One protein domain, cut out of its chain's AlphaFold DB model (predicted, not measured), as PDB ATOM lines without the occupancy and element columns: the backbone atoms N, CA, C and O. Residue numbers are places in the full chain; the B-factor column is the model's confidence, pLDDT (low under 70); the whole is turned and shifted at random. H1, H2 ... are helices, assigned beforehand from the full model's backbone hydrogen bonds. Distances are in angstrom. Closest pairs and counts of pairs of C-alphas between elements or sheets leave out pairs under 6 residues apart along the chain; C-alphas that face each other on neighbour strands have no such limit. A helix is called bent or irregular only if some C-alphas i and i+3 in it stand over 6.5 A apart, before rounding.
ATOM      1  N   PHE A   2     163.551 119.134 148.992       94.94
ATOM      2  CA  PHE A   2     162.285 119.649 149.555       94.94
ATOM      3  C   PHE A   2     161.044 118.794 149.252       94.94
ATOM      4  O   PHE A   2     160.265 118.517 150.154       94.94
ATOM      5  N   ASP A   3     160.891 118.291 148.020       95.19
ATOM      6  CA  ASP A   3     159.781 117.380 147.682       95.19
ATOM      7  C   ASP A   3     159.836 116.063 148.474       95.19
ATOM      8  O   ASP A   3     158.812 115.572 148.937       95.19
ATOM      9  N   ALA A   4     161.036 115.513 148.687       95.56
ATOM     10  CA  ALA A   4     161.203 114.319 149.508       95.56
ATOM     11  C   ALA A   4     160.885 114.623 150.978       95.56
ATOM     12  O   ALA A   4     160.093 113.897 151.566       95.56
ATOM     13  N   THR A   5     161.415 115.719 151.534       95.19
ATOM     14  CA  THR A   5     161.103 116.182 152.897       95.19
ATOM     15  C   THR A   5     159.596 116.350 153.094       95.19
ATOM     16  O   THR A   5     159.047 115.829 154.054       95.19
ATOM     17  N   TYR A   6     158.906 116.982 152.142       96.69
ATOM     18  CA  TYR A   6     157.459 117.194 152.192       96.69
ATOM     19  C   TYR A   6     156.675 115.882 152.281       96.69
ATOM     20  O   TYR A   6     155.733 115.766 153.052       96.69
ATOM     21  N   HIS A   7     157.070 114.867 151.517       97.25
ATOM     22  CA  HIS A   7     156.391 113.572 151.544       97.25
ATOM     23  C   HIS A   7     156.783 112.695 152.741       97.25
ATOM     24  O   HIS A   7     155.972 111.873 153.165       97.25
ATOM     25  N   LEU A   8     158.003 112.852 153.259       97.06
ATOM     26  CA  LEU A   8     158.535 112.084 154.388       97.06
ATOM     27  C   LEU A   8     158.140 112.660 155.745       97.06
ATOM     28  O   LEU A   8     158.306 111.980 156.749       97.06
ATOM     29  N   ILE A   9     157.640 113.892 155.805       95.88
ATOM     30  CA  ILE A   9     157.343 114.516 157.086       95.88
ATOM     31  C   ILE A   9     156.205 113.801 157.819       95.88
ATOM     32  O   ILE A   9     155.145 113.497 157.243       95.88
ATOM     33  N   LYS A  10     156.446 113.549 159.107       96.12
ATOM     34  CA  LYS A  10     155.463 113.004 160.037       96.12
ATOM     35  C   LYS A  10     154.408 114.066 160.387       96.12
ATOM     36  O   LYS A  10     154.668 115.264 160.266       96.12
ATOM     37  N   PRO A  11     153.227 113.648 160.864       94.56
ATOM     38  CA  PRO A  11     152.192 114.567 161.337       94.56
ATOM     39  C   PRO A  11     152.621 115.449 162.517       94.56
ATOM     40  O   PRO A  11     152.093 116.541 162.653       94.56
ATOM     41  N   ASN A  12     153.621 115.026 163.292       91.19
ATOM     42  CA  ASN A  12     154.210 115.787 164.397       91.19
ATOM     43  C   ASN A  12     155.365 116.728 163.972       91.19
ATOM     44  O   ASN A  12     156.149 117.177 164.804       91.19
ATOM     45  N   GLY A  13     155.550 116.967 162.667       90.62
ATOM     46  CA  GLY A  13     156.548 117.907 162.124       90.62
ATOM     47  C   GLY A  13     157.991 117.388 162.082       90.62
ATOM     48  O   GLY A  13     158.881 118.052 161.539       90.62
ATOM     49  N   CYS A  14     158.235 116.184 162.600       91.56
ATOM     50  CA  CYS A  14     159.549 115.549 162.600       91.56
ATOM     51  C   CYS A  14     159.789 114.712 161.332       91.56
ATOM     52  O   CYS A  14     158.861 114.270 160.651       91.56
ATOM     53  N   MET A  15     161.057 114.443 161.026       93.50
ATOM     54  CA  MET A  15     161.442 113.439 160.035       93.50
ATOM     55  C   MET A  15     161.444 112.026 160.627       93.50
ATOM     56  O   MET A  15     161.624 111.848 161.837       93.50
ATOM     57  N   PRO A  16     161.252 110.999 159.785       94.31
ATOM     58  CA  PRO A  16     161.485 109.622 160.173       94.31
ATOM     59  C   PRO A  16     162.954 109.355 160.454       94.31
ATOM     60  O   PRO A  16     163.832 109.902 159.784       94.31
ATOM     61  N   GLN A  17     163.197 108.483 161.428       93.44
ATOM     62  CA  GLN A  17     164.529 107.985 161.730       93.44
ATOM     63  C   GLN A  17     164.786 106.724 160.903       93.44
ATOM     64  O   GLN A  17     164.142 105.696 161.090       93.44
ATOM     65  N   ILE A  18     165.695 106.838 159.931       93.94
ATOM     66  CA  ILE A  18     166.157 105.737 159.077       93.94
ATOM     67  C   ILE A  18     167.667 105.878 158.927       93.94
ATOM     68  O   ILE A  18     168.141 106.875 158.379       93.94
ATOM     69  N   GLY A  19     168.409 104.861 159.358       94.50
ATOM     70  CA  GLY A  19     169.865 104.925 159.400       94.50
ATOM     71  C   GLY A  19     170.382 106.025 160.333       94.50
ATOM     72  O   GLY A  19     169.775 106.326 161.364       94.50
ATOM     73  N   ASP A  20     171.501 106.644 159.951       93.62
ATOM     74  CA  ASP A  20     172.036 107.779 160.693       93.62
ATOM     75  C   ASP A  20     171.270 109.078 160.363       93.62
ATOM     76  O   ASP A  20     171.203 109.494 159.204       93.62
ATOM     77  N   ASN A  21     170.750 109.757 161.388       88.00
ATOM     78  CA  ASN A  21     170.186 111.100 161.294       88.00
ATOM     79  C   ASN A  21     170.640 111.933 162.500       88.00
ATOM     80  O   ASN A  21     170.033 111.926 163.573       88.00
ATOM     81  N   ASN A  33     164.385 120.589 167.789       82.00
ATOM     82  CA  ASN A  33     164.714 119.171 167.865       82.00
ATOM     83  C   ASN A  33     165.548 118.785 166.638       82.00
ATOM     84  O   ASN A  33     165.264 119.206 165.523       82.00
ATOM     85  N   SER A  34     166.560 117.957 166.861       80.31
ATOM     86  CA  SER A  34     167.392 117.329 165.841       80.31
ATOM     87  C   SER A  34     166.572 116.903 164.593       80.31
ATOM     88  O   SER A  34     166.788 117.393 163.484       80.31
ATOM     89  N   VAL A  35     165.515 116.113 164.769       86.94
ATOM     90  CA  VAL A  35     164.727 115.569 163.650       86.94
ATOM     91  C   VAL A  35     163.720 116.547 163.029       86.94
ATOM     92  O   VAL A  35     162.990 116.178 162.107       86.94
ATOM     93  N   GLU A  36     163.645 117.785 163.507       88.00
ATOM     94  CA  GLU A  36     162.707 118.789 163.011       88.00
ATOM     95  C   GLU A  36     163.219 119.443 161.718       88.00
ATOM     96  O   GLU A  36     164.280 120.072 161.673       88.00
ATOM     97  N   THR A  37     162.441 119.336 160.635       87.81
ATOM     98  CA  THR A  37     162.866 119.813 159.301       87.81
ATOM     99  C   THR A  37     161.893 120.770 158.624       87.81
ATOM    100  O   THR A  37     162.085 121.123 157.459       87.81
ATOM    101  N   ILE A  38     160.888 121.265 159.354       90.44
ATOM    102  CA  ILE A  38     159.920 122.258 158.853       90.44
ATOM    103  C   ILE A  38     160.610 123.483 158.265       90.44
ATOM    104  O   ILE A  38     160.215 123.985 157.211       90.44
ATOM    105  N   HIS A  39     161.699 123.916 158.894       89.25
ATOM    106  CA  HIS A  39     162.521 125.010 158.405       89.25
ATOM    107  C   HIS A  39     162.975 124.812 156.946       89.25
ATOM    108  O   HIS A  39     162.892 125.747 156.151       89.25
ATOM    109  N   LEU A  40     163.361 123.592 156.539       90.62
ATOM    110  CA  LEU A  40     163.740 123.299 155.152       90.62
ATOM    111  C   LEU A  40     162.566 123.532 154.201       90.62
ATOM    112  O   LEU A  40     162.748 124.107 153.132       90.62
ATOM    113  N   LEU A  41     161.352 123.128 154.576       93.50
ATOM    114  CA  LEU A  41     160.163 123.348 153.751       93.50
ATOM    115  C   LEU A  41     159.816 124.836 153.618       93.50
ATOM    116  O   LEU A  41     159.439 125.278 152.530       93.50
ATOM    117  N   ASN A  42     160.014 125.626 154.676       92.19
ATOM    118  CA  ASN A  42     159.845 127.080 154.629       92.19
ATOM    119  C   ASN A  42     160.857 127.738 153.681       92.19
ATOM    120  O   ASN A  42     160.467 128.545 152.834       92.19
ATOM    121  N   HIS A  43     162.133 127.338 153.759       92.12
ATOM    122  CA  HIS A  43     163.172 127.781 152.824       92.12
ATOM    123  C   HIS A  43     162.853 127.407 151.387       92.12
ATOM    124  O   HIS A  43     162.892 128.262 150.510       92.12
ATOM    125  N   GLY A  44     162.484 126.147 151.147       94.62
ATOM    126  CA  GLY A  44     162.085 125.685 149.823       94.62
ATOM    127  C   GLY A  44     160.919 126.507 149.276       94.62
ATOM    128  O   GLY A  44     160.964 126.939 148.124       94.62
ATOM    129  N   SER A  45     159.907 126.768 150.111       94.94
ATOM    130  CA  SER A  45     158.717 127.521 149.702       94.94
ATOM    131  C   SER A  45     159.089 128.912 149.209       94.94
ATOM    132  O   SER A  45     158.612 129.349 148.165       94.94
ATOM    133  N   LEU A  46     159.961 129.606 149.943       95.31
ATOM    134  CA  LEU A  46     160.406 130.953 149.604       95.31
ATOM    135  C   LEU A  46     161.341 130.978 148.404       95.31
ATOM    136  O   LEU A  46     161.107 131.737 147.467       95.31
ATOM    137  N   PHE A  47     162.373 130.137 148.421       95.69
ATOM    138  CA  PHE A  47     163.402 130.119 147.390       95.69
ATOM    139  C   PHE A  47     162.833 129.772 146.010       95.69
ATOM    140  O   PHE A  47     163.197 130.399 145.018       95.69
ATOM    141  N   PHE A  48     161.913 128.803 145.938       95.69
ATOM    142  CA  PHE A  48     161.289 128.376 144.680       95.69
ATOM    143  C   PHE A  48     159.937 129.037 144.398       95.69
ATOM    144  O   PHE A  48     159.330 128.738 143.370       95.69
ATOM    145  N   ASN A  49     159.449 129.907 145.288       94.56
ATOM    146  CA  ASN A  49     158.090 130.450 145.231       94.56
ATOM    147  C   ASN A  49     157.013 129.343 145.113       94.56
ATOM    148  O   ASN A  49     156.063 129.438 144.337       94.56
ATOM    149  N   GLU A  50     157.194 128.261 145.874       95.31
ATOM    150  CA  GLU A  50     156.384 127.043 145.822       95.31
ATOM    151  C   GLU A  50     155.621 126.846 147.139       95.31
ATOM    152  O   GLU A  50     156.118 126.296 148.119       95.31
ATOM    153  N   LYS A  51     154.368 127.303 147.160       93.81
ATOM    154  CA  LYS A  51     153.519 127.309 148.359       93.81
ATOM    155  C   LYS A  51     153.117 125.921 148.866       93.81
ATOM    156  O   LYS A  51     152.695 125.822 150.015       93.81
ATOM    157  N   LYS A  52     153.218 124.857 148.054       94.69
ATOM    158  CA  LYS A  52     152.766 123.509 148.454       94.69
ATOM    159  C   LYS A  52     153.499 122.971 149.689       94.69
ATOM    160  O   LYS A  52     152.965 122.110 150.377       94.69
ATOM    161  N   TRP A  53     154.709 123.466 149.960       95.38
ATOM    162  CA  TRP A  53     155.542 123.035 151.083       95.38
ATOM    163  C   TRP A  53     155.229 123.753 152.402       95.38
ATOM    164  O   TRP A  53     155.720 123.329 153.444       95.38
ATOM    165  N   LYS A  54     154.377 124.784 152.396       94.56
ATOM    166  CA  LYS A  54     153.881 125.404 153.626       94.56
ATOM    167  C   LYS A  54     152.717 124.576 154.179       94.56
ATOM    168  O   LYS A  54     151.660 124.523 153.552       94.56
ATOM    169  N   ILE A  55     152.902 123.942 155.336       94.50
ATOM    170  CA  ILE A  55     151.931 123.003 155.929       94.50
ATOM    171  C   ILE A  55     151.237 123.641 157.135       94.50
ATOM    172  O   ILE A  55     151.932 124.042 158.064       94.50
ATOM    173  N   SER A  56     149.906 123.745 157.140       93.81
ATOM    174  CA  SER A  56     149.145 124.579 158.095       93.81
ATOM    175  C   SER A  56     149.398 124.269 159.570       93.81
ATOM    176  O   SER A  56     149.496 125.190 160.370       93.81
ATOM    177  N   GLU A  57     149.565 122.998 159.902       92.75
ATOM    178  CA  GLU A  57     149.697 122.455 161.255       92.75
ATOM    179  C   GLU A  57     150.989 122.910 161.945       92.75
ATOM    180  O   GLU A  57     151.105 122.829 163.162       92.75
ATOM    181  N   PHE A  58     151.953 123.428 161.181       90.06
ATOM    182  CA  PHE A  58     153.269 123.812 161.691       90.06
ATOM    183  C   PHE A  58     153.536 125.318 161.612       90.06
ATOM    184  O   PHE A  58     154.684 125.730 161.692       90.06
ATOM    185  N   GLN A  59     152.520 126.157 161.388       84.12
ATOM    186  CA  GLN A  59     152.725 127.593 161.110       84.12
ATOM    187  C   GLN A  59     152.585 128.505 162.339       84.12
ATOM    188  O   GLN A  59     152.889 129.702 162.255       84.12
ATOM    189  N   ASP A  60     152.139 127.958 163.470       76.62
ATOM    190  CA  ASP A  60     151.924 128.722 164.704       76.62
ATOM    191  C   ASP A  60     153.197 128.881 165.547       76.62
ATOM    192  O   ASP A  60     153.248 129.732 166.437       76.62
ATOM    193  N   ASP A  61     154.261 128.147 165.223       77.75
ATOM    194  CA  ASP A  61     155.543 128.247 165.915       77.75
ATOM    195  C   ASP A  61     156.355 129.466 165.433       77.75
ATOM    196  O   ASP A  61     156.533 129.707 164.235       77.75
ATOM    197  N   VAL A  62     156.891 130.230 166.389       78.44
ATOM    198  CA  VAL A  62     157.836 131.332 166.164       78.44
ATOM    199  C   VAL A  62     159.034 130.872 165.329       78.44
ATOM    200  O   VAL A  62     159.480 131.627 164.458       78.44
ATOM    201  N   SER A  63     159.506 129.637 165.532       76.31
ATOM    202  CA  SER A  63     160.616 129.022 164.790       76.31
ATOM    203  C   SER A  63     160.429 129.127 163.271       76.31
ATOM    204  O   SER A  63     161.377 129.399 162.530       76.31
ATOM    205  N   THR A  64     159.183 129.028 162.799       80.56
ATOM    206  CA  THR A  64     158.854 129.050 161.370       80.56
ATOM    207  C   THR A  64     158.911 130.430 160.732       80.56
ATOM    208  O   THR A  64     159.006 130.525 159.511       80.56
ATOM    209  N   LYS A  65     158.913 131.499 161.539       84.44
ATOM    210  CA  LYS A  65     158.923 132.902 161.086       84.44
ATOM    211  C   LYS A  65     160.310 133.534 161.149       84.44
ATOM    212  O   LYS A  65     160.616 134.405 160.330       84.44
ATOM    213  N   VAL A  66     161.144 133.104 162.100       88.25
ATOM    214  CA  VAL A  66     162.478 133.681 162.338       88.25
ATOM    215  C   VAL A  66     163.354 133.564 161.094       88.25
ATOM    216  O   VAL A  66     163.896 134.564 160.627       88.25
ATOM    217  N   GLU A  67     163.459 132.368 160.518       90.00
ATOM    218  CA  GLU A  67     164.347 132.132 159.377       90.00
ATOM    219  C   GLU A  67     163.892 132.826 158.082       90.00
ATOM    220  O   GLU A  67     164.733 133.474 157.454       90.00
ATOM    221  N   PRO A  68     162.600 132.804 157.688       91.94
ATOM    222  CA  PRO A  68     162.101 133.651 156.606       91.94
ATOM    223  C   PRO A  68     162.496 135.124 156.734       91.94
ATOM    224  O   PRO A  68     162.979 135.718 155.769       91.94
ATOM    225  N   GLY A  69     162.323 135.710 157.922       92.44
ATOM    226  CA  GLY A  69     162.664 137.110 158.169       92.44
ATOM    227  C   GLY A  69     164.166 137.377 158.154       92.44
ATOM    228  O   GLY A  69     164.596 138.389 157.604       92.44
ATOM    229  N   LEU A  70     164.964 136.472 158.722       92.19
ATOM    230  CA  LEU A  70     166.414 136.624 158.806       92.19
ATOM    231  C   LEU A  70     167.094 136.474 157.440       92.19
ATOM    232  O   LEU A  70     167.951 137.282 157.094       92.19
ATOM    233  N   PHE A  71     166.711 135.461 156.659       92.12
ATOM    234  CA  PHE A  71     167.402 135.116 155.413       92.12
ATOM    235  C   PHE A  71     166.849 135.818 154.172       92.12
ATOM    236  O   PHE A  71     167.598 136.069 153.232       92.12
ATOM    237  N   TYR A  72     165.557 136.151 154.160       94.25
ATOM    238  CA  TYR A  72     164.889 136.761 153.002       94.25
ATOM    239  C   TYR A  72     164.341 138.166 153.309       94.25
ATOM    240  O   TYR A  72     163.654 138.775 152.484       94.25
ATOM    241  N   GLY A  73     164.638 138.699 154.498       95.69
ATOM    242  CA  GLY A  73     164.225 140.028 154.935       95.69
ATOM    243  C   GLY A  73     162.713 140.178 155.126       95.69
ATOM    244  O   GLY A  73     161.935 139.222 155.092       95.69
ATOM    245  N   LYS A  74     162.270 141.432 155.289       95.88
ATOM    246  CA  LYS A  74     160.843 141.773 155.467       95.88
ATOM    247  C   LYS A  74     159.978 141.289 154.300       95.88
ATOM    248  O   LYS A  74     158.865 140.825 154.525       95.88
ATOM    249  N   THR A  75     160.497 141.367 153.074       95.50
ATOM    250  CA  THR A  75     159.798 140.902 151.868       95.50
ATOM    251  C   THR A  75     159.587 139.394 151.893       95.50
ATOM    252  O   THR A  75     158.479 138.932 151.639       95.50
ATOM    253  N   GLY A  76     160.612 138.615 152.245       94.81
ATOM    254  CA  GLY A  76     160.478 137.168 152.365       94.81
ATOM    255  C   GLY A  76     159.519 136.749 153.471       94.81
ATOM    256  O   GLY A  76     158.657 135.909 153.235       94.81
ATOM    257  N   LEU A  77     159.577 137.389 154.642       94.81
ATOM    258  CA  LEU A  77     158.604 137.141 155.709       94.81
ATOM    259  C   LEU A  77     157.165 137.455 155.263       94.81
ATOM    260  O   LEU A  77     156.256 136.668 155.533       94.81
ATOM    261  N   ALA A  78     156.948 138.568 154.558       95.25
ATOM    262  CA  ALA A  78     155.637 138.925 154.017       95.25
ATOM    263  C   ALA A  78     155.147 137.900 152.979       95.25
ATOM    264  O   ALA A  78     154.010 137.436 153.061       95.25
ATOM    265  N   ASN A  79     156.013 137.484 152.050       94.06
ATOM    266  CA  ASN A  79     155.697 136.460 151.053       94.06
ATOM    267  C   ASN A  79     155.343 135.124 151.712       94.06
ATOM    268  O   ASN A  79     154.300 134.546 151.408       94.06
ATOM    269  N   TRP A  80     156.170 134.667 152.657       93.75
ATOM    270  CA  TRP A  80     155.921 133.440 153.404       93.75
ATOM    271  C   TRP A  80     154.588 133.511 154.142       93.75
ATOM    272  O   TRP A  80     153.791 132.582 154.047       93.75
ATOM    273  N   THR A  81     154.302 134.627 154.818       92.94
ATOM    274  CA  THR A  81     153.041 134.841 155.547       92.94
ATOM    275  C   THR A  81     151.840 134.727 154.605       92.94
ATOM    276  O   THR A  81     150.883 134.026 154.926       92.94
ATOM    277  N   ASN A  82     151.939 135.312 153.408       93.69
ATOM    278  CA  ASN A  82     150.878 135.323 152.397       93.69
ATOM    279  C   ASN A  82     150.700 133.995 151.644       93.69
ATOM    280  O   ASN A  82     149.669 133.792 150.999       93.69
ATOM    281  N   PHE A  83     151.665 133.071 151.695       94.62
ATOM    282  CA  PHE A  83     151.474 131.754 151.096       94.62
ATOM    283  C   PHE A  83     150.323 131.005 151.767       94.62
ATOM    284  O   PHE A  83     150.286 130.830 152.989       94.62
ATOM    285  N   LYS A  84     149.405 130.508 150.932       94.44
ATOM    286  CA  LYS A  84     148.335 129.610 151.361       94.44
ATOM    287  C   LYS A  84     148.935 128.264 151.759       94.44
ATOM    288  O   LYS A  84     149.406 127.529 150.889       94.44
ATOM    289  N   ALA A  85     148.862 127.951 153.047       94.31
ATOM    290  CA  ALA A  85     149.274 126.660 153.569       94.31
ATOM    291  C   ALA A  85     148.341 125.532 153.091       94.31
ATOM    292  O   ALA A  85     147.167 125.770 152.785       94.31
ATOM    293  N   GLN A  86     148.882 124.322 153.001       94.50
ATOM    294  CA  GLN A  86     148.136 123.093 152.752       94.50
ATOM    295  C   GLN A  86     148.062 122.266 154.041       94.50
ATOM    296  O   GLN A  86     149.037 122.253 154.786       94.50
ATOM    297  N   PRO A  87     146.952 121.568 154.306       95.50
ATOM    298  CA  PRO A  87     146.870 120.654 155.439       95.50
ATOM    299  C   PRO A  87     147.779 119.436 155.267       95.50
ATOM    300  O   PRO A  87     148.075 119.006 154.148       95.50
ATOM    301  N   ILE A  88     148.204 118.854 156.387       94.62
ATOM    302  CA  ILE A  88     149.022 117.635 156.421       94.62
ATOM    303  C   ILE A  88     148.290 116.444 155.781       94.62
ATOM    304  O   ILE A  88     148.922 115.538 155.228       94.62
ATOM    305  N   ASP A  89     146.954 116.458 155.817       94.25
ATOM    306  CA  ASP A  89     146.096 115.432 155.224       94.25
ATOM    307  C   ASP A  89     146.105 115.439 153.685       94.25
ATOM    308  O   ASP A  89     145.795 114.418 153.065       94.25
TER     309      ASP A  89
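What this domain is: This is residues 2 to 21 and 33 to 89 of the 315 residues of an uncharacterized protein of Calditrichaeota bacterium (UniProt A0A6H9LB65). A short helix H2 sits in the middle, with H1 on one side and the two arms of the bent helix H3, folded back on itself, on the other; loops make up much of the rest. The 77 printed residues, in order H1, H2, H3, are all helix in class with no named strand, though under half, 37, are in named elements. The whole is compact, radius of gyration of the C-alphas 12.1 A, yet elongated, spanning 38 by 24 by 22 A.

Where its parts are: H1, residues 2 to 8, 9.7 A long, begins at C-alpha 2 (162.285, 119.649, 149.555). H2, residues 38 to 47, is 14.3 A long. H3, residues 63 to 82, was assigned as one helix by its hydrogen bonds but is bent: C-alphas 71 and 74 are 9.3 A apart. Its arms are H3a, residues 63 to 71, 13.1 A, irregular with C-alphas 64 and 67 6.6 A apart, and H3b, residues 74 to 82, 12.3 A, ending at C-alpha 82 (150.878, 135.323, 152.397).

How they stand to each other: H2 touches H1 at a shallow tilt of 31 degrees, opposite ways; the closest C-alphas, Phe 2 and Leu 41, are 6.0 A apart. H2 touches H3a, closest C-alphas His 39 and Thr 64, 6.2 A, and H3b, closest C-alphas Leu 46 and Trp 80, 6.4 A. H3a touches H3b, closest C-alphas Gly 69 and Leu 77, 4.7 A, at a steep tilt of 38 degrees, opposite ways. H1 is apart from both arms. Every O i to N i+4 pair is within hydrogen-bond range in H1, H2 and H3b, and 3 of 5 in H3a.

The domain as a whole: The C-alphas farthest apart, Gly 19 and Lys 74, are 38.1 A apart. Residues 22 to 32 are not printed; C-alphas 21 and 33 are 11.8 A apart across the cut. The link from H2 to H3 is long, 15 residues. No printed residue is under 70 in pLDDT.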